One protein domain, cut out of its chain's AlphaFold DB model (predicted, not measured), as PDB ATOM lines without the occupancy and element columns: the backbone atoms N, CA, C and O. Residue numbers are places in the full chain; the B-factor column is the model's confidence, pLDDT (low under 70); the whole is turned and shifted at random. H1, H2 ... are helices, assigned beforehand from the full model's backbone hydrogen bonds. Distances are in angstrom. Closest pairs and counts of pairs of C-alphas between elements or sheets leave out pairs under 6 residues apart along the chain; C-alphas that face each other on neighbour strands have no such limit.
ATOM      1  N   PRO A 443     -24.760 -24.337  34.044       87.44
ATOM      2  CA  PRO A 443     -25.178 -24.533  35.433       87.44
ATOM      3  C   PRO A 443     -26.153 -23.442  35.902       87.44
ATOM      4  O   PRO A 443     -25.969 -22.273  35.563       87.44
ATOM      5  N   ARG A 444     -27.150 -23.796  36.727       87.00
ATOM      6  CA  ARG A 444     -28.194 -22.858  37.204       87.00
ATOM      7  C   ARG A 444     -27.595 -21.591  37.828       87.00
ATOM      8  O   ARG A 444     -27.814 -20.509  37.303       87.00
ATOM      9  N   ALA A 445     -26.684 -21.744  38.791       85.62
ATOM     10  CA  ALA A 445     -25.977 -20.621  39.418       85.62
ATOM     11  C   ALA A 445     -25.216 -19.711  38.426       85.62
ATOM     12  O   ALA A 445     -25.044 -18.525  38.696       85.62
ATOM     13  N   VAL A 446     -24.773 -20.226  37.267       90.12
ATOM     14  CA  VAL A 446     -24.221 -19.388  36.188       90.12
ATOM     15  C   VAL A 446     -25.355 -18.629  35.493       90.12
ATOM     16  O   VAL A 446     -25.271 -17.408  35.380       90.12
ATOM     17  N   LYS A 447     -26.426 -19.318  35.072       91.81
ATOM     18  CA  LYS A 447     -27.592 -18.707  34.405       91.81
ATOM     19  C   LYS A 447     -28.204 -17.574  35.226       91.81
ATOM     20  O   LYS A 447     -28.364 -16.472  34.706       91.81
ATOM     21  N   ASP A 448     -28.466 -17.822  36.506       90.88
ATOM     22  CA  ASP A 448     -29.124 -16.879  37.414       90.88
ATOM     23  C   ASP A 448     -28.304 -15.582  37.559       90.88
ATOM     24  O   ASP A 448     -28.844 -14.474  37.550       90.88
ATOM     25  N   LYS A 449     -26.969 -15.706  37.623       92.12
ATOM     26  CA  LYS A 449     -26.035 -14.573  37.712       92.12
ATOM     27  C   LYS A 449     -25.886 -13.829  36.382       92.12
ATOM     28  O   LYS A 449     -25.838 -12.601  36.394       92.12
ATOM     29  N   LEU A 450     -25.836 -14.541  35.250       92.81
ATOM     30  CA  LEU A 450     -25.840 -13.924  33.916       92.81
ATOM     31  C   LEU A 450     -27.110 -13.085  33.718       92.81
ATOM     32  O   LEU A 450     -27.016 -11.928  33.313       92.81
ATOM     33  N   TRP A 451     -28.276 -13.643  34.058       93.38
ATOM     34  CA  TRP A 451     -29.573 -12.977  33.932       93.38
ATOM     35  C   TRP A 451     -29.686 -11.751  34.840       93.38
ATOM     36  O   TRP A 451     -30.007 -10.667  34.367       93.38
ATOM     37  N   ALA A 452     -29.326 -11.875  36.122       93.12
ATOM     38  CA  ALA A 452     -29.374 -10.753  37.057       93.12
ATOM     39  C   ALA A 452     -28.504  -9.558  36.610       93.12
ATOM     40  O   ALA A 452     -28.917  -8.407  36.752       93.12
ATOM     41  N   ILE A 453     -27.317  -9.812  36.038       93.75
ATOM     42  CA  ILE A 453     -26.454  -8.743  35.506       93.75
ATOM     43  C   ILE A 453     -27.004  -8.188  34.187       93.75
ATOM     44  O   ILE A 453     -26.957  -6.973  33.985       93.75
ATOM     45  N   ARG A 454     -27.545  -9.044  33.310       93.44
ATOM     46  CA  ARG A 454     -28.206  -8.638  32.060       93.44
ATOM     47  C   ARG A 454     -29.349  -7.666  32.343       93.44
ATOM     48  O   ARG A 454     -29.301  -6.542  31.854       93.44
ATOM     49  N   GLU A 455     -30.311  -8.045  33.180       92.38
ATOM     50  CA  GLU A 455     -31.482  -7.216  33.492       92.38
ATOM     51  C   GLU A 455     -31.087  -5.898  34.172       92.38
ATOM     52  O   GLU A 455     -31.541  -4.824  33.772       92.38
ATOM     53  N   ALA A 456     -30.140  -5.940  35.117       93.50
ATOM     54  CA  ALA A 456     -29.599  -4.732  35.741       93.50
ATOM     55  C   ALA A 456     -28.890  -3.793  34.743       93.50
ATOM     56  O   ALA A 456     -28.832  -2.584  34.972       93.50
ATOM     57  N   LYS A 457     -28.348  -4.318  33.633       94.50
ATOM     58  CA  LYS A 457     -27.730  -3.521  32.563       94.50
ATOM     59  C   LYS A 457     -28.737  -3.045  31.514       94.50
ATOM     60  O   LYS A 457     -28.606  -1.906  31.073       94.50
ATOM     61  N   MET A 458     -29.763  -3.834  31.192       91.69
ATOM     62  CA  MET A 458     -30.900  -3.403  30.369       91.69
ATOM     63  C   MET A 458     -31.598  -2.192  31.009       91.69
ATOM     64  O   MET A 458     -31.752  -1.159  30.360       91.69
ATOM     65  N   GLU A 459     -31.898  -2.247  32.312       91.62
ATOM     66  CA  GLU A 459     -32.505  -1.111  33.021       91.62
ATOM     67  C   GLU A 459     -31.553   0.092  33.155       91.62
ATOM     68  O   GLU A 459     -32.014   1.230  33.133       91.62
ATOM     69  N   GLN A 460     -30.226  -0.096  33.206       92.19
ATOM     70  CA  GLN A 460     -29.278   1.032  33.123       92.19
ATOM     71  C   GLN A 460     -29.306   1.723  31.748       92.19
ATOM     72  O   GLN A 460     -29.188   2.948  31.678       92.19
ATOM     73  N   VAL A 461     -29.514   0.974  30.660       93.12
ATOM     74  CA  VAL A 461     -29.701   1.548  29.317       93.12
ATOM     75  C   VAL A 461     -31.054   2.263  29.210       93.12
ATOM     76  O   VAL A 461     -31.099   3.410  28.756       93.12
ATOM     77  N   TYR A 462     -32.145   1.657  29.689       91.06
ATOM     78  CA  TYR A 462     -33.459   2.307  29.717       91.06
ATOM     79  C   TYR A 462     -33.474   3.553  30.612       91.06
ATOM     80  O   TYR A 462     -34.040   4.572  30.214       91.06
ATOM     81  N   ALA A 463     -32.780   3.539  31.755       89.88
ATOM     82  CA  ALA A 463     -32.571   4.716  32.595       89.88
ATOM     83  C   ALA A 463     -31.842   5.838  31.844       89.88
ATOM     84  O   ALA A 463     -32.323   6.968  31.849       89.88
ATOM     85  N   CYS A 464     -30.756   5.534  31.125       90.69
ATOM     86  CA  CYS A 464     -30.031   6.521  30.318       90.69
ATOM     87  C   CYS A 464     -30.931   7.181  29.252       90.69
ATOM     88  O   CYS A 464     -30.949   8.409  29.116       90.69
ATOM     89  N   CYS A 465     -31.744   6.391  28.545       90.38
ATOM     90  CA  CYS A 465     -32.707   6.907  27.565       90.38
ATOM     91  C   CYS A 465     -33.793   7.773  28.232       90.38
ATOM     92  O   CYS A 465     -34.118   8.868  27.771       90.38
ATOM     93  N   ARG A 466     -34.321   7.302  29.364       88.81
ATOM     94  CA  ARG A 466     -35.380   7.948  30.147       88.81
ATOM     95  C   ARG A 466     -34.931   9.254  30.794       88.81
ATOM     96  O   ARG A 466     -35.707  10.204  30.820       88.81
ATOM     97  N   ASP A 467     -33.694   9.338  31.266       87.12
ATOM     98  CA  ASP A 467     -33.134  10.565  31.834       87.12
ATOM     99  C   ASP A 467     -32.780  11.585  30.741       87.12
ATOM    100  O   ASP A 467     -33.036  12.774  30.926       87.12
ATOM    101  N   THR A 468     -32.359  11.128  29.553       88.19
ATOM    102  CA  THR A 468     -32.244  11.980  28.350       88.19
ATOM    103  C   THR A 468     -33.601  12.583  27.955       88.19
ATOM    104  O   THR A 468     -33.681  13.764  27.632       88.19
ATOM    105  N   LEU A 469     -34.696  11.817  28.048       86.94
ATOM    106  CA  LEU A 469     -36.054  12.310  27.776       86.94
ATOM    107  C   LEU A 469     -36.578  13.257  28.878       86.94
ATOM    108  O   LEU A 469     -37.166  14.302  28.591       86.94
ATOM    109  N   ARG A 470     -36.325  12.937  30.155       84.19
ATOM    110  CA  ARG A 470     -36.637  13.809  31.308       84.19
ATOM    111  C   ARG A 470     -35.905  15.151  31.241       84.19
ATOM    112  O   ARG A 470     -36.428  16.141  31.755       84.19
ATOM    113  N   GLU A 471     -34.750  15.205  30.582       82.50
ATOM    114  CA  GLU A 471     -34.000  16.443  30.343       82.50
ATOM    115  C   GLU A 471     -34.616  17.355  29.264       82.50
ATOM    116  O   GLU A 471     -34.108  18.441  29.007       82.50
ATOM    117  N   TYR A 472     -35.798  17.002  28.749       79.62
ATOM    118  CA  TYR A 472     -36.727  17.949  28.124       79.62
ATOM    119  C   TYR A 472     -38.034  18.080  28.924       79.62
ATOM    120  O   TYR A 472     -38.475  19.199  29.176       79.62
ATOM    121  N   LEU A 473     -38.614  16.967  29.401       80.00
ATOM    122  CA  LEU A 473     -39.938  16.941  30.056       80.00
ATOM    123  C   LEU A 473     -40.006  17.591  31.455       80.00
ATOM    124  O   LEU A 473     -41.079  18.011  31.888       80.00
ATOM    125  N   ARG A 474     -38.898  17.658  32.204       70.62
ATOM    126  CA  ARG A 474     -38.869  18.270  33.550       70.62
ATOM    127  C   ARG A 474     -39.024  19.802  33.460       70.62
ATOM    128  O   ARG A 474     -38.507  20.391  32.508       70.62
ATOM    129  N   PRO A 475     -39.641  20.478  34.449       59.31
ATOM    130  CA  PRO A 475     -39.534  21.931  34.575       59.31
ATOM    131  C   PRO A 475     -38.062  22.382  34.639       59.31
ATOM    132  O   PRO A 475     -37.241  21.667  35.224       59.31
ATOM    133  N   PRO A 476     -37.712  23.544  34.061       56.12
ATOM    134  CA  PRO A 476     -36.349  24.062  34.098       56.12
ATOM    135  C   PRO A 476     -35.923  24.405  35.537       56.12
ATOM    136  O   PRO A 476     -36.781  24.732  36.365       56.12
ATOM    137  N   PRO A 522     -29.240  26.984  25.138       73.56
ATOM    138  CA  PRO A 522     -28.417  28.073  25.678       73.56
ATOM    139  C   PRO A 522     -28.605  29.425  24.961       73.56
ATOM    140  O   PRO A 522     -28.115  30.441  25.443       73.56
ATOM    141  N   LYS A 523     -29.330  29.460  23.830       73.56
ATOM    142  CA  LYS A 523     -29.831  30.694  23.189       73.56
ATOM    143  C   LYS A 523     -31.253  31.091  23.618       73.56
ATOM    144  O   LYS A 523     -31.768  32.098  23.147       73.56
ATOM    145  N   GLY A 524     -31.907  30.293  24.457       73.50
ATOM    146  CA  GLY A 524     -33.282  30.506  24.895       73.50
ATOM    147  C   GLY A 524     -34.358  30.163  23.852       73.50
ATOM    148  O   GLY A 524     -35.420  30.778  23.846       73.50
ATOM    149  N   SER A 525     -34.109  29.202  22.953       81.00
ATOM    150  CA  SER A 525     -35.073  28.813  21.910       81.00
ATOM    151  C   SER A 525     -35.957  27.629  22.320       81.00
ATOM    152  O   SER A 525     -35.535  26.475  22.248       81.00
ATOM    153  N   HIS A 526     -37.227  27.901  22.647       78.94
ATOM    154  CA  HIS A 526     -38.249  26.858  22.832       78.94
ATOM    155  C   HIS A 526     -38.469  25.995  21.582       78.94
ATOM    156  O   HIS A 526     -38.806  24.820  21.703       78.94
ATOM    157  N   ALA A 527     -38.282  26.558  20.384       81.69
ATOM    158  CA  ALA A 527     -38.400  25.807  19.136       81.69
ATOM    159  C   ALA A 527     -37.294  24.747  19.012       81.69
ATOM    160  O   ALA A 527     -37.564  23.641  18.551       81.69
ATOM    161  N   CYS A 528     -36.079  25.051  19.487       80.56
ATOM    162  CA  CYS A 528     -34.993  24.076  19.555       80.56
ATOM    163  C   CYS A 528     -35.313  22.957  20.556       80.56
ATOM    164  O   CYS A 528     -35.187  21.788  20.205       80.56
ATOM    165  N   ASP A 529     -35.774  23.299  21.765       80.12
ATOM    166  CA  ASP A 529     -36.132  22.305  22.789       80.12
ATOM    167  C   ASP A 529     -37.246  21.361  22.293       80.12
ATOM    168  O   ASP A 529     -37.154  20.142  22.449       80.12
ATOM    169  N   ALA A 530     -38.281  21.914  21.648       83.81
ATOM    170  CA  ALA A 530     -39.398  21.151  21.095       83.81
ATOM    171  C   ALA A 530     -38.984  20.259  19.912       83.81
ATOM    172  O   ALA A 530     -39.436  19.118  19.825       83.81
ATOM    173  N   ALA A 531     -38.106  20.741  19.025       84.56
ATOM    174  CA  ALA A 531     -37.574  19.946  17.917       84.56
ATOM    175  C   ALA A 531     -36.686  18.792  18.414       84.56
ATOM    176  O   ALA A 531     -36.838  17.661  17.950       84.56
ATOM    177  N   SER A 532     -35.810  19.044  19.395       83.94
ATOM    178  CA  SER A 532     -34.966  18.010  20.010       83.94
ATOM    179  C   SER A 532     -35.797  16.941  20.726       83.94
ATOM    180  O   SER A 532     -35.542  15.753  20.531       83.94
ATOM    181  N   LEU A 533     -36.823  17.338  21.490       86.38
ATOM    182  CA  LEU A 533     -37.765  16.411  22.126       86.38
ATOM    183  C   LEU A 533     -38.561  15.598  21.092       86.38
ATOM    184  O   LEU A 533     -38.672  14.382  21.232       86.38
ATOM    185  N   GLY A 534     -39.084  16.243  20.045       86.25
ATOM    186  CA  GLY A 534     -39.831  15.569  18.980       86.25
ATOM    187  C   GLY A 534     -38.993  14.515  18.253       86.25
ATOM    188  O   GLY A 534     -39.441  13.382  18.088       86.25
ATOM    189  N   TRP A 535     -37.749  14.851  17.897       86.62
ATOM    190  CA  TRP A 535     -36.800  13.909  17.296       86.62
ATOM    191  C   TRP A 535     -36.489  12.736  18.238       86.62
ATOM    192  O   TRP A 535     -36.607  11.580  17.840       86.62
ATOM    193  N   LEU A 536     -36.191  13.016  19.513       88.06
ATOM    194  CA  LEU A 536     -35.920  11.995  20.529       88.06
ATOM    195  C   LEU A 536     -37.105  11.031  20.725       88.06
ATOM    196  O   LEU A 536     -36.902   9.822  20.817       88.06
ATOM    197  N   MET A 537     -38.338  11.549  20.758       87.75
ATOM    198  CA  MET A 537     -39.550  10.732  20.879       87.75
ATOM    199  C   MET A 537     -39.800   9.867  19.640       87.75
ATOM    200  O   MET A 537     -40.153   8.700  19.804       87.75
ATOM    201  N   MET A 538     -39.584  10.392  18.425       87.75
ATOM    202  CA  MET A 538     -39.693   9.588  17.201       87.75
ATOM    203  C   MET A 538     -38.636   8.483  17.171       87.75
ATOM    204  O   MET A 538     -38.999   7.317  17.064       87.75
ATOM    205  N   THR A 539     -37.353   8.796  17.378       87.69
ATOM    206  CA  THR A 539     -36.294   7.775  17.324       87.69
ATOM    207  C   THR A 539     -36.421   6.729  18.440       87.69
ATOM    208  O   THR A 539     -36.153   5.553  18.208       87.69
ATOM    209  N   PHE A 540     -36.890   7.085  19.643       88.69
ATOM    210  CA  PHE A 540     -37.196   6.078  20.670       88.69
ATOM    211  C   PHE A 540     -38.446   5.238  20.356       88.69
ATOM    212  O   PHE A 540     -38.535   4.115  20.857       88.69
ATOM    213  N   ALA A 541     -39.387   5.729  19.543       86.44
ATOM    214  CA  ALA A 541     -40.498   4.925  19.031       86.44
ATOM    215  C   ALA A 541     -40.038   3.978  17.908       86.44
ATOM    216  O   ALA A 541     -40.315   2.785  17.981       86.44
ATOM    217  N   GLU A 542     -39.269   4.477  16.934       87.50
ATOM    218  CA  GLU A 542     -38.665   3.697  15.837       87.50
ATOM    219  C   GLU A 542     -37.752   2.576  16.352       87.50
ATOM    220  O   GLU A 542     -37.744   1.472  15.813       87.50
ATOM    221  N   LEU A 543     -37.001   2.836  17.427       87.50
ATOM    222  CA  LEU A 543     -36.167   1.834  18.091       87.50
ATOM    223  C   LEU A 543     -36.931   0.979  19.118       87.50
ATOM    224  O   LEU A 543     -36.306   0.135  19.757       87.50
ATOM    225  N   GLU A 544     -38.248   1.155  19.271       84.94
ATOM    226  CA  GLU A 544     -39.151   0.409  20.174       84.94
ATOM    227  C   GLU A 544     -38.774   0.481  21.673       84.94
ATOM    228  O   GLU A 544     -39.170  -0.350  22.494       84.94
ATOM    229  N   VAL A 545     -38.025   1.516  22.066       87.12
ATOM    230  CA  VAL A 545     -37.569   1.744  23.451       87.12
ATOM    231  C   VAL A 545     -38.576   2.589  24.245       87.12
ATOM    232  O   VAL A 545     -38.682   2.452  25.463       87.12
ATOM    233  N   LEU A 546     -39.370   3.426  23.567       83.56
ATOM    234  CA  LEU A 546     -40.340   4.341  24.182       83.56
ATOM    235  C   LEU A 546     -41.328   3.676  25.177       83.56
ATOM    236  O   LEU A 546     -41.555   4.277  26.233       83.56
ATOM    237  N   PRO A 547     -41.865   2.453  24.942       79.88
ATOM    238  CA  PRO A 547     -42.731   1.767  25.910       79.88
ATOM    239  C   PRO A 547     -42.051   1.498  27.263       79.88
ATOM    240  O   PRO A 547     -42.673   1.677  28.311       79.88
ATOM    241  N   HIS A 548     -40.762   1.135  27.253       77.62
ATOM    242  CA  HIS A 548     -39.959   0.902  28.461       77.62
ATOM    243  C   HIS A 548     -39.645   2.207  29.217       77.62
ATOM    244  O   HIS A 548     -39.481   2.212  30.436       77.62
ATOM    245  N   ILE A 549     -39.551   3.325  28.491       82.69
ATOM    246  CA  ILE A 549     -39.123   4.626  29.019       82.69
ATOM    247  C   ILE A 549     -40.256   5.365  29.744       82.69
ATOM    248  O   ILE A 549     -40.027   5.903  30.830       82.69
ATOM    249  N   LEU A 550     -41.451   5.425  29.143       76.31
ATOM    250  CA  LEU A 550     -42.579   6.209  29.672       76.31
ATOM    251  C   LEU A 550     -43.309   5.507  30.831       76.31
ATOM    252  O   LEU A 550     -43.844   6.171  31.718       76.31
ATOM    253  N   GLY A 551     -43.270   4.172  30.866       61.91
ATOM    254  CA  GLY A 551     -43.763   3.362  31.979       61.91
ATOM    255  C   GLY A 551     -45.296   3.274  32.109       61.91
ATOM    256  O   GLY A 551     -46.045   4.028  31.489       61.91
ATOM    257  N   PRO A 552     -45.803   2.341  32.939       52.50
ATOM    258  CA  PRO A 552     -47.234   2.023  33.010       52.50
ATOM    259  C   PRO A 552     -48.068   2.984  33.879       52.50
ATOM    260  O   PRO A 552     -49.288   2.829  33.949       52.50
ATOM    261  N   GLY A 553     -47.424   3.918  34.591       46.66
ATOM    262  CA  GLY A 553     -48.029   4.644  35.714       46.66
ATOM    263  C   GLY A 553     -48.430   6.102  35.468       46.66
ATOM    264  O   GLY A 553     -49.130   6.647  36.315       46.66
ATOM    265  N   GLN A 554     -47.997   6.736  34.370       46.09
ATOM    266  CA  GLN A 554     -48.165   8.190  34.190       46.09
ATOM    267  C   GLN A 554     -48.944   8.576  32.918       46.09
ATOM    268  O   GLN A 554     -49.900   9.335  33.028       46.09
ATOM    269  N   ASP A 555     -48.650   7.972  31.758       49.53
ATOM    270  CA  ASP A 555     -49.312   8.285  30.475       49.53
ATOM    271  C   ASP A 555     -49.966   7.057  29.817       49.53
ATOM    272  O   ASP A 555     -49.700   6.688  28.670       49.53
ATOM    273  N   PRO A 564     -46.256  -5.249  22.081       60.03
ATOM    274  CA  PRO A 564     -45.177  -5.599  22.995       60.03
ATOM    275  C   PRO A 564     -43.838  -5.562  22.233       60.03
ATOM    276  O   PRO A 564     -43.753  -6.149  21.151       60.03
ATOM    277  N   PRO A 565     -42.807  -4.875  22.756       66.19
ATOM    278  CA  PRO A 565     -41.531  -4.739  22.061       66.19
ATOM    279  C   PRO A 565     -40.855  -6.112  21.900       66.19
ATOM    280  O   PRO A 565     -40.946  -6.946  22.808       66.19
ATOM    281  N   PRO A 566     -40.181  -6.374  20.767       73.19
ATOM    282  CA  PRO A 566     -39.580  -7.673  20.494       73.19
ATOM    283  C   PRO A 566     -38.411  -7.967  21.447       73.19
ATOM    284  O   PRO A 566     -37.726  -7.038  21.893       73.19
ATOM    285  N   PRO A 567     -38.128  -9.250  21.735       81.44
ATOM    286  CA  PRO A 567     -36.964  -9.627  22.522       81.44
ATOM    287  C   PRO A 567     -35.682  -9.257  21.764       81.44
ATOM    288  O   PRO A 567     -35.541  -9.521  20.569       81.44
ATOM    289  N   ARG A 568     -34.745  -8.616  22.466       87.81
ATOM    290  CA  ARG A 568     -33.453  -8.165  21.931       87.81
ATOM    291  C   ARG A 568     -32.357  -8.418  22.955       87.81
ATOM    292  O   ARG A 568     -32.588  -8.279  24.157       87.81
ATOM    293  N   SER A 569     -31.155  -8.734  22.481       91.12
ATOM    294  CA  SER A 569     -29.970  -8.814  23.332       91.12
ATOM    295  C   SER A 569     -29.457  -7.432  23.742       91.12
ATOM    296  O   SER A 569     -29.745  -6.414  23.107       91.12
ATOM    297  N   LEU A 570     -28.655  -7.392  24.808       91.12
ATOM    298  CA  LEU A 570     -28.059  -6.154  25.304       91.12
ATOM    299  C   LEU A 570     -27.090  -5.538  24.272       91.12
ATOM    300  O   LEU A 570     -27.070  -4.320  24.118       91.12
ATOM    301  N   ASN A 571     -26.355  -6.358  23.508       91.06
ATOM    302  CA  ASN A 571     -25.558  -5.907  22.357       91.06
ATOM    303  C   ASN A 571     -26.440  -5.265  21.272       91.06
ATOM    304  O   ASN A 571     -26.162  -4.143  20.863       91.06
ATOM    305  N   GLN A 572     -27.532  -5.924  20.860       91.19
ATOM    306  CA  GLN A 572     -28.453  -5.376  19.854       91.19
ATOM    307  C   GLN A 572     -29.030  -4.022  20.291       91.19
ATOM    308  O   GLN A 572     -29.058  -3.081  19.501       91.19
ATOM    309  N   LEU A 573     -29.433  -3.894  21.562       90.81
ATOM    310  CA  LEU A 573     -29.915  -2.632  22.126       90.81
ATOM    311  C   LEU A 573     -28.824  -1.545  22.126       90.81
ATOM    312  O   LEU A 573     -29.104  -0.400  21.763       90.81
ATOM    313  N   PHE A 574     -27.583  -1.889  22.490       91.19
ATOM    314  CA  PHE A 574     -26.456  -0.958  22.424       91.19
ATOM    315  C   PHE A 574     -26.171  -0.490  20.998       91.19
ATOM    316  O   PHE A 574     -26.022   0.713  20.797       91.19
ATOM    317  N   ASP A 575     -26.117  -1.393  20.020       89.00
ATOM    318  CA  ASP A 575     -25.842  -1.038  18.627       89.00
ATOM    319  C   ASP A 575     -26.957  -0.149  18.056       89.00
ATOM    320  O   ASP A 575     -26.668   0.938  17.549       89.00
ATOM    321  N   SER A 576     -28.232  -0.523  18.242       89.06
ATOM    322  CA  SER A 576     -29.389   0.301  17.855       89.06
ATOM    323  C   SER A 576     -29.305   1.737  18.386       89.06
ATOM    324  O   SER A 576     -29.498   2.690  17.633       89.06
ATOM    325  N   LEU A 577     -28.986   1.911  19.673       89.56
ATOM    326  CA  LEU A 577     -28.913   3.233  20.301       89.56
ATOM    327  C   LEU A 577     -27.625   4.001  19.946       89.56
ATOM    328  O   LEU A 577     -27.637   5.228  19.839       89.56
ATOM    329  N   ARG A 578     -26.505   3.301  19.726       85.81
ATOM    330  CA  ARG A 578     -25.204   3.893  19.370       85.81
ATOM    331  C   ARG A 578     -25.243   4.586  18.006       85.81
ATOM    332  O   ARG A 578     -24.596   5.624  17.841       85.81
ATOM    333  N   PHE A 579     -26.007   4.037  17.059       81.44
ATOM    334  CA  PHE A 579     -26.162   4.574  15.703       81.44
ATOM    335  C   PHE A 579     -27.274   5.631  15.549       81.44
ATOM    336  O   PHE A 579     -27.455   6.142  14.445       81.44
ATOM    337  N   MET A 580     -27.966   6.033  16.627       80.56
ATOM    338  CA  MET A 580     -28.940   7.137  16.583       80.56
ATOM    339  C   MET A 580     -28.338   8.409  15.966       80.56
ATOM    340  O   MET A 580     -27.255   8.854  16.363       80.56
ATOM    341  N   ALA A 581     -29.055   9.023  15.023       74.38
ATOM    342  CA  ALA A 581     -28.662  10.280  14.389       74.38
ATOM    343  C   ALA A 581     -28.889  11.489  15.319       74.38
ATOM    344  O   ALA A 581     -29.875  11.540  16.058       74.38
ATOM    345  N   SER A 582     -27.992  12.481  15.263       69.94
ATOM    346  CA  SER A 582     -28.199  13.775  15.938       69.94
ATOM    347  C   SER A 582     -29.398  14.525  15.320       69.94
ATOM    348  O   SER A 582     -29.604  14.409  14.110       69.94
ATOM    349  N   PRO A 583     -30.169  15.300  16.108       68.75
ATOM    350  CA  PRO A 583     -31.364  16.000  15.627       68.75
ATOM    351  C   PRO A 583     -31.027  17.047  14.546       68.75
ATOM    352  O   PRO A 583     -30.157  17.884  14.787       68.75
ATOM    353  N   PRO A 584     -31.689  17.041  13.372       63.16
ATOM    354  CA  PRO A 584     -31.379  17.965  12.283       63.16
ATOM    355  C   PRO A 584     -32.250  19.244  12.289       63.16
ATOM    356  O   PRO A 584     -33.472  19.138  12.392       63.16
ATOM    357  N   PRO A 585     -31.681  20.444  12.053       57.62
ATOM    358  CA  PRO A 585     -30.286  20.829  12.252       57.62
ATOM    359  C   PRO A 585     -30.038  21.224  13.723       57.62
ATOM    360  O   PRO A 585     -30.808  22.011  14.280       57.62
ATOM    361  N   PRO A 586     -28.934  20.791  14.354       55.31
ATOM    362  CA  PRO A 586     -28.520  21.379  15.613       55.31
ATOM    363  C   PRO A 586     -27.831  22.705  15.276       55.31
ATOM    364  O   PRO A 586     -26.689  22.711  14.825       55.31
ATOM    365  N   GLU A 587     -28.505  23.843  15.484       53.94
ATOM    366  CA  GLU A 587     -27.893  25.172  15.265       53.94
ATOM    367  C   GLU A 587     -26.580  25.358  16.058       53.94
ATOM    368  O   GLU A 587     -25.754  26.205  15.714       53.94
ATOM    369  N   HIS A 588     -26.387  24.566  17.121       60.00
ATOM    370  CA  HIS A 588     -25.217  24.573  17.995       60.00
ATOM    371  C   HIS A 588     -24.760  23.140  18.274       60.00
ATOM    372  O   HIS A 588     -25.511  22.342  18.834       60.00
ATOM    373  N   HIS A 589     -23.504  22.835  17.950       56.00
ATOM    374  CA  HIS A 589     -22.859  21.578  18.329       56.00
ATOM    375  C   HIS A 589     -22.463  21.597  19.813       56.00
ATOM    376  O   HIS A 589     -21.327  21.927  20.159       56.00
ATOM    377  N   GLY A 590     -23.405  21.266  20.699       58.84
ATOM    378  CA  GLY A 590     -23.121  20.996  22.110       58.84
ATOM    379  C   GLY A 590     -24.273  21.266  23.082       58.84
ATOM    380  O   GLY A 590     -25.214  22.009  22.800       58.84
ATOM    381  N   GLY A 591     -24.162  20.678  24.277       67.69
ATOM    382  CA  GLY A 591     -25.127  20.844  25.368       67.69
ATOM    383  C   GLY A 591     -26.494  20.224  25.065       67.69
ATOM    384  O   GLY A 591     -26.598  19.263  24.306       67.69
ATOM    385  N   VAL A 592     -27.555  20.796  25.644       70.25
ATOM    386  CA  VAL A 592     -28.946  20.302  25.521       70.25
ATOM    387  C   VAL A 592     -29.488  20.386  24.075       70.25
ATOM    388  O   VAL A 592     -30.518  19.796  23.765       70.25
ATOM    389  N   CYS A 593     -28.777  21.046  23.153       73.69
ATOM    390  CA  CYS A 593     -29.104  21.059  21.720       73.69
ATOM    391  C   CYS A 593     -28.481  19.896  20.914       73.69
ATOM    392  O   CYS A 593     -28.954  19.613  19.819       73.69
ATOM    393  N   ASP A 594     -27.453  19.211  21.435       75.12
ATOM    394  CA  ASP A 594     -26.799  18.057  20.785       75.12
ATOM    395  C   ASP A 594     -26.532  16.939  21.809       75.12
ATOM    396  O   ASP A 594     -25.396  16.527  22.087       75.12
ATOM    397  N   TYR A 595     -27.634  16.446  22.384       78.12
ATOM    398  CA  TYR A 595     -27.660  15.372  23.382       78.12
ATOM    399  C   TYR A 595     -26.988  14.078  22.902       78.12
ATOM    400  O   TYR A 595     -26.571  13.253  23.711       78.12
ATOM    401  N   ALA A 596     -26.861  13.873  21.589       83.06
ATOM    402  CA  ALA A 596     -26.321  12.645  21.018       83.06
ATOM    403  C   ALA A 596     -24.827  12.442  21.343       83.06
ATOM    404  O   ALA A 596     -24.323  11.320  21.270       83.06
ATOM    405  N   SER A 597     -24.104  13.502  21.708       82.12
ATOM    406  CA  SER A 597     -22.719  13.419  22.186       82.12
ATOM    407  C   SER A 597     -22.630  12.815  23.597       82.12
ATOM    408  O   SER A 597     -21.960  11.801  23.804       82.12
ATOM    409  N   THR A 598     -23.362  13.384  24.557       84.94
ATOM    410  CA  THR A 598     -23.403  12.943  25.960       84.94
ATOM    411  C   THR A 598     -24.108  11.598  26.120       84.94
ATOM    412  O   THR A 598     -23.605  10.730  26.833       84.94
ATOM    413  N   PHE A 599     -25.205  11.375  25.393       88.56
ATOM    414  CA  PHE A 599     -25.942  10.111  25.370       88.56
ATOM    415  C   PHE A 599     -25.073   8.945  24.874       88.56
ATOM    416  O   PHE A 599     -24.951   7.928  25.558       88.56
ATOM    417  N   ARG A 600     -24.369   9.105  23.739       88.94
ATOM    418  CA  ARG A 600     -23.433   8.073  23.256       88.94
ATOM    419  C   ARG A 600     -22.268   7.844  24.227       88.94
ATOM    420  O   ARG A 600     -21.793   6.711  24.295       88.94
ATOM    421  N   SER A 601     -21.819   8.850  24.986       89.38
ATOM    422  CA  SER A 601     -20.820   8.639  26.052       89.38
ATOM    423  C   SER A 601     -21.381   7.743  27.154       89.38
ATOM    424  O   SER A 601     -20.838   6.666  27.382       89.38
ATOM    425  N   ALA A 602     -22.521   8.115  27.746       90.56
ATOM    426  CA  ALA A 602     -23.150   7.342  28.814       90.56
ATOM    427  C   ALA A 602     -23.448   5.887  28.399       90.56
ATOM    428  O   ALA A 602     -23.170   4.967  29.164       90.56
ATOM    429  N   LEU A 603     -23.909   5.643  27.166       92.25
ATOM    430  CA  LEU A 603     -24.068   4.280  26.642       92.25
ATOM    431  C   LEU A 603     -22.741   3.508  26.558       92.25
ATOM    432  O   LEU A 603     -22.699   2.328  26.907       92.25
ATOM    433  N   ASN A 604     -21.646   4.151  26.133       91.75
ATOM    434  CA  ASN A 604     -20.322   3.521  26.155       91.75
ATOM    435  C   ASN A 604     -19.869   3.214  27.588       91.75
ATOM    436  O   ASN A 604     -19.266   2.168  27.816       91.75
ATOM    437  N   ASP A 605     -20.188   4.067  28.559       93.00
ATOM    438  CA  ASP A 605     -19.851   3.839  29.964       93.00
ATOM    439  C   ASP A 605     -20.652   2.660  30.556       93.00
ATOM    440  O   ASP A 605     -20.079   1.809  31.248       93.00
ATOM    441  N   VAL A 606     -21.941   2.501  30.211       93.44
ATOM    442  CA  VAL A 606     -22.715   1.296  30.581       93.44
ATOM    443  C   VAL A 606     -22.138   0.040  29.904       93.44
ATOM    444  O   VAL A 606     -21.932  -0.960  30.592       93.44
ATOM    445  N   TYR A 607     -21.793   0.090  28.611       92.06
ATOM    446  CA  TYR A 607     -21.188  -1.027  27.858       92.06
ATOM    447  C   TYR A 607     -19.832  -1.475  28.437       92.06
ATOM    448  O   TYR A 607     -19.571  -2.664  28.678       92.06
ATOM    449  N   ASN A 608     -18.950  -0.510  28.700       92.06
ATOM    450  CA  ASN A 608     -17.634  -0.758  29.280       92.06
ATOM    451  C   ASN A 608     -17.765  -1.335  30.698       92.06
ATOM    452  O   ASN A 608     -17.068  -2.297  31.022       92.06
ATOM    453  N   SER A 609     -18.719  -0.833  31.489       93.19
ATOM    454  CA  SER A 609     -19.014  -1.311  32.848       93.19
ATOM    455  C   SER A 609     -19.841  -2.603  32.933       93.19
ATOM    456  O   SER A 609     -20.193  -3.006  34.042       93.19
ATOM    457  N   VAL A 610     -20.163  -3.281  31.822       92.50
ATOM    458  CA  VAL A 610     -20.652  -4.675  31.873       92.50
ATOM    459  C   VAL A 610     -19.508  -5.564  32.387       92.50
ATOM    460  O   VAL A 610     -18.484  -5.657  31.701       92.50
ATOM    461  N   PRO A 611     -19.622  -6.206  33.564       89.38
ATOM    462  CA  PRO A 611     -18.601  -7.126  34.046       89.38
ATOM    463  C   PRO A 611     -18.687  -8.463  33.296       89.38
ATOM    464  O   PRO A 611     -19.711  -8.809  32.714       89.38
ATOM    465  N   GLY A 612     -17.606  -9.233  33.344       89.69
ATOM    466  CA  GLY A 612     -17.694 -10.684  33.199       89.69
ATOM    467  C   GLY A 612     -17.788 -11.320  34.580       89.69
ATOM    468  O   GLY A 612     -17.238 -10.762  35.529       89.69
ATOM    469  N   LEU A 613     -18.430 -12.480  34.693       90.06
ATOM    470  CA  LEU A 613     -18.517 -13.198  35.965       90.06
ATOM    471  C   LEU A 613     -17.135 -13.686  36.411       90.06
ATOM    472  O   LEU A 613     -16.345 -14.195  35.605       90.06
ATOM    473  N   THR A 614     -16.853 -13.620  37.708       88.88
ATOM    474  CA  THR A 614     -15.787 -14.428  38.313       88.88
ATOM    475  C   THR A 614     -16.342 -15.759  38.819       88.88
ATOM    476  O   THR A 614     -17.514 -15.880  39.170       88.88
ATOM    477  N   LEU A 615     -15.489 -16.787  38.905       85.06
ATOM    478  CA  LEU A 615     -15.884 -18.080  39.485       85.06
ATOM    479  C   LEU A 615     -16.355 -17.940  40.946       85.06
ATOM    480  O   LEU A 615     -17.172 -18.736  41.403       85.06
ATOM    481  N   TYR A 616     -15.873 -16.915  41.656       83.38
ATOM    482  CA  TYR A 616     -16.204 -16.651  43.054       83.38
ATOM    483  C   TYR A 616     -17.623 -16.086  43.227       83.38
ATOM    484  O   TYR A 616     -18.344 -16.538  44.110       83.38
ATOM    485  N   GLU A 617     -18.069 -15.182  42.346       82.25
ATOM    486  CA  GLU A 617     -19.449 -14.653  42.342       82.25
ATOM    487  C   GLU A 617     -20.525 -15.725  42.114       82.25
ATOM    488  O   GLU A 617     -21.677 -15.537  42.520       82.25
ATOM    489  N   VAL A 618     -20.145 -16.817  41.440       82.44
ATOM    490  CA  VAL A 618     -21.018 -17.947  41.098       82.44
ATOM    491  C   VAL A 618     -20.957 -19.054  42.152       82.44
ATOM    492  O   VAL A 618     -22.002 -19.502  42.600       82.44
ATOM    493  N   SER A 619     -19.753 -19.491  42.546       73.06
ATOM    494  CA  SER A 619     -19.542 -20.721  43.338       73.06
ATOM    495  C   SER A 619     -19.065 -20.494  44.779       73.06
ATOM    496  O   SER A 619     -18.747 -21.453  45.481       73.06
ATOM    497  N   GLY A 620     -18.875 -19.238  45.203       69.00
ATOM    498  CA  GLY A 620     -18.224 -18.897  46.479       69.00
ATOM    499  C   GLY A 620     -16.753 -19.337  46.580       69.00
ATOM    500  O   GLY A 620     -16.128 -19.205  47.629       69.00
ATOM    501  N   ARG A 621     -16.183 -19.882  45.498       68.75
ATOM    502  CA  ARG A 621     -14.841 -20.469  45.429       68.75
ATOM    503  C   ARG A 621     -14.077 -19.857  44.263       68.75
ATOM    504  O   ARG A 621     -14.642 -19.537  43.222       68.75
ATOM    505  N   HIS A 622     -12.756 -19.757  44.368       62.25
ATOM    506  CA  HIS A 622     -11.925 -19.285  43.255       62.25
ATOM    507  C   HIS A 622     -11.737 -20.335  42.135       62.25
ATOM    508  O   HIS A 622     -10.734 -20.265  41.429       62.25
ATOM    509  N   GLY A 623     -12.667 -21.281  41.959       60.00
ATOM    510  CA  GLY A 623     -12.592 -22.415  41.029       60.00
ATOM    511  C   GLY A 623     -12.084 -23.720  41.660       60.00
ATOM    512  O   GLY A 623     -11.566 -23.719  42.777       60.00
ATOM    513  N   TRP A 624     -12.251 -24.821  40.923       60.44
ATOM    514  CA  TRP A 624     -12.000 -26.192  41.385       60.44
ATOM    515  C   TRP A 624     -10.612 -26.698  40.962       60.44
ATOM    516  O   TRP A 624      -9.704 -26.729  41.792       60.44
ATOM    517  N   ALA A 625     -10.452 -26.996  39.667       57.34
ATOM    518  CA  ALA A 625      -9.333 -27.759  39.107       57.34
ATOM    519  C   ALA A 625      -8.104 -26.883  38.754       57.34
ATOM    520  O   ALA A 625      -7.315 -26.539  39.632       57.34
ATOM    521  N   LEU A 626      -8.027 -26.337  37.528       46.09
ATOM    522  CA  LEU A 626      -6.937 -25.469  37.013       46.09
ATOM    523  C   LEU A 626      -6.769 -24.139  37.778       46.09
ATOM    524  O   LEU A 626      -5.902 -23.312  37.504       46.09
ATOM    525  N   SER A 627      -7.661 -23.895  38.730       47.53
ATOM    526  CA  SER A 627      -7.622 -22.797  39.685       47.53
ATOM    527  C   SER A 627      -6.785 -23.099  40.937       47.53
ATOM    528  O   SER A 627      -6.417 -22.164  41.658       47.53
ATOM    529  N   SER A 628      -6.498 -24.373  41.212       43.34
ATOM    530  CA  SER A 628      -5.824 -24.850  42.422       43.34
ATOM    531  C   SER A 628      -4.332 -25.125  42.221       43.34
ATOM    532  O   SER A 628      -3.576 -24.908  43.163       43.34
ATOM    533  N   THR A 629      -3.872 -25.436  41.003       39.94
ATOM    534  CA  THR A 629      -2.434 -25.514  40.657       39.94
ATOM    535  C   THR A 629      -1.670 -24.234  41.035       39.94
ATOM    536  O   THR A 629      -0.562 -24.288  41.565       39.94
TER     537      THR A 629
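Overview. This is residues 443 to 476, 522 to 555 and 564 to 629 of the 958 residues of an uncharacterized protein of Monosporascus sp. MC13-8B (UniProt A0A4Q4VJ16). One long helix, H1, makes the backbone of a loose rod, and five shorter helices are set along it. The helical hairpin of H4 and H5 lies beside its middle, joined to it mainly through H5; H3 touches it at residues 462 to 466, within the same stretch that H5 touches, H2 overlaps its last turns and reaches past that end, and little H6 is at its other end, with residues 620 to 629 trailing off beyond. The printed part has 134 residues with six named helices, H1 to H6 in order along the chain, and no named strand: the class is all helix. The whole is loose, with a radius of gyration of the C-alphas of 19.1 A and spans of 65, 31 and 25 A.

Arrangement. The hub is H1, residues 444 to 473, which touches five other helices. Its residues 457 to 468 touch H5, residues 595 to 608, at a shallow tilt of 13 degrees, opposite ways; the closest C-alphas, of Val 461 and Leu 603, are 6.8 A apart. H4, residues 570 to 578, forms a hairpin with H5 at a shallow tilt of 22 degrees, the C-alphas of Arg 578 and Arg 600 being closest at 6.0 A. H4 only just touches residues 454 to 458 of H1, with 3 pairs of C-alphas within 8 A, the closest being Met 458 and Leu 570 at 6.4 A. Residues 469 to 472 of H1 touch H2, residues 526 to 542, opposite ways at a shallow tilt of 28 degrees; the closest C-alphas are those of Tyr 472 and Leu 533, 6.3 A. H3, residues 546 to 550, touches residues 462 to 466 of H1, closest at the C-alphas of Arg 466 and Ile 549, 5.1 A. H2 and H3 only just touch, with 3 pairs of C-alphas within 8 A, and only at the corner, Phe 540 to Leu 546, 5.0 A between C-alphas. H6, residues 615 to 619, touches residues 445 to 449 of H1, closest at the C-alphas of Ala 445 and Val 618, 5.9 A. H2 and H4 are apart, for instance. Every O i to N i+4 pair is within hydrogen-bond range in H2, H3, H4, H5 and H6, and 24 of 26 are in H1.

Along the chain. H1 runs 42.1 A from C-alpha 444 at (-28.194, -22.858, 37.204) to C-alpha 473 at (-39.938, 16.941, 30.056). H2 is 24.2 A long, H5 19.9 A and H4 12.0 A. H6 ends at C-alpha 619, (-19.542, -20.721, 43.338).

Size, cuts and confidence. The two C-alphas farthest apart, of Ala 527 and Thr 629, are 66.3 A apart. Residues 477 to 521 are not printed, a gap of 12.2 A from C-alpha 476 to C-alpha 522; residues 556 to 563 are not printed either, with 16.3 A from C-alpha 555 to C-alpha 564. The link from H4 to H5, residues 579 to 594, is long. Mean pLDDT of the printed part is 79.9, and residues 475 to 476, 551 to 555, 564 to 565, 582 to 591 and 620 to 629 are under 70.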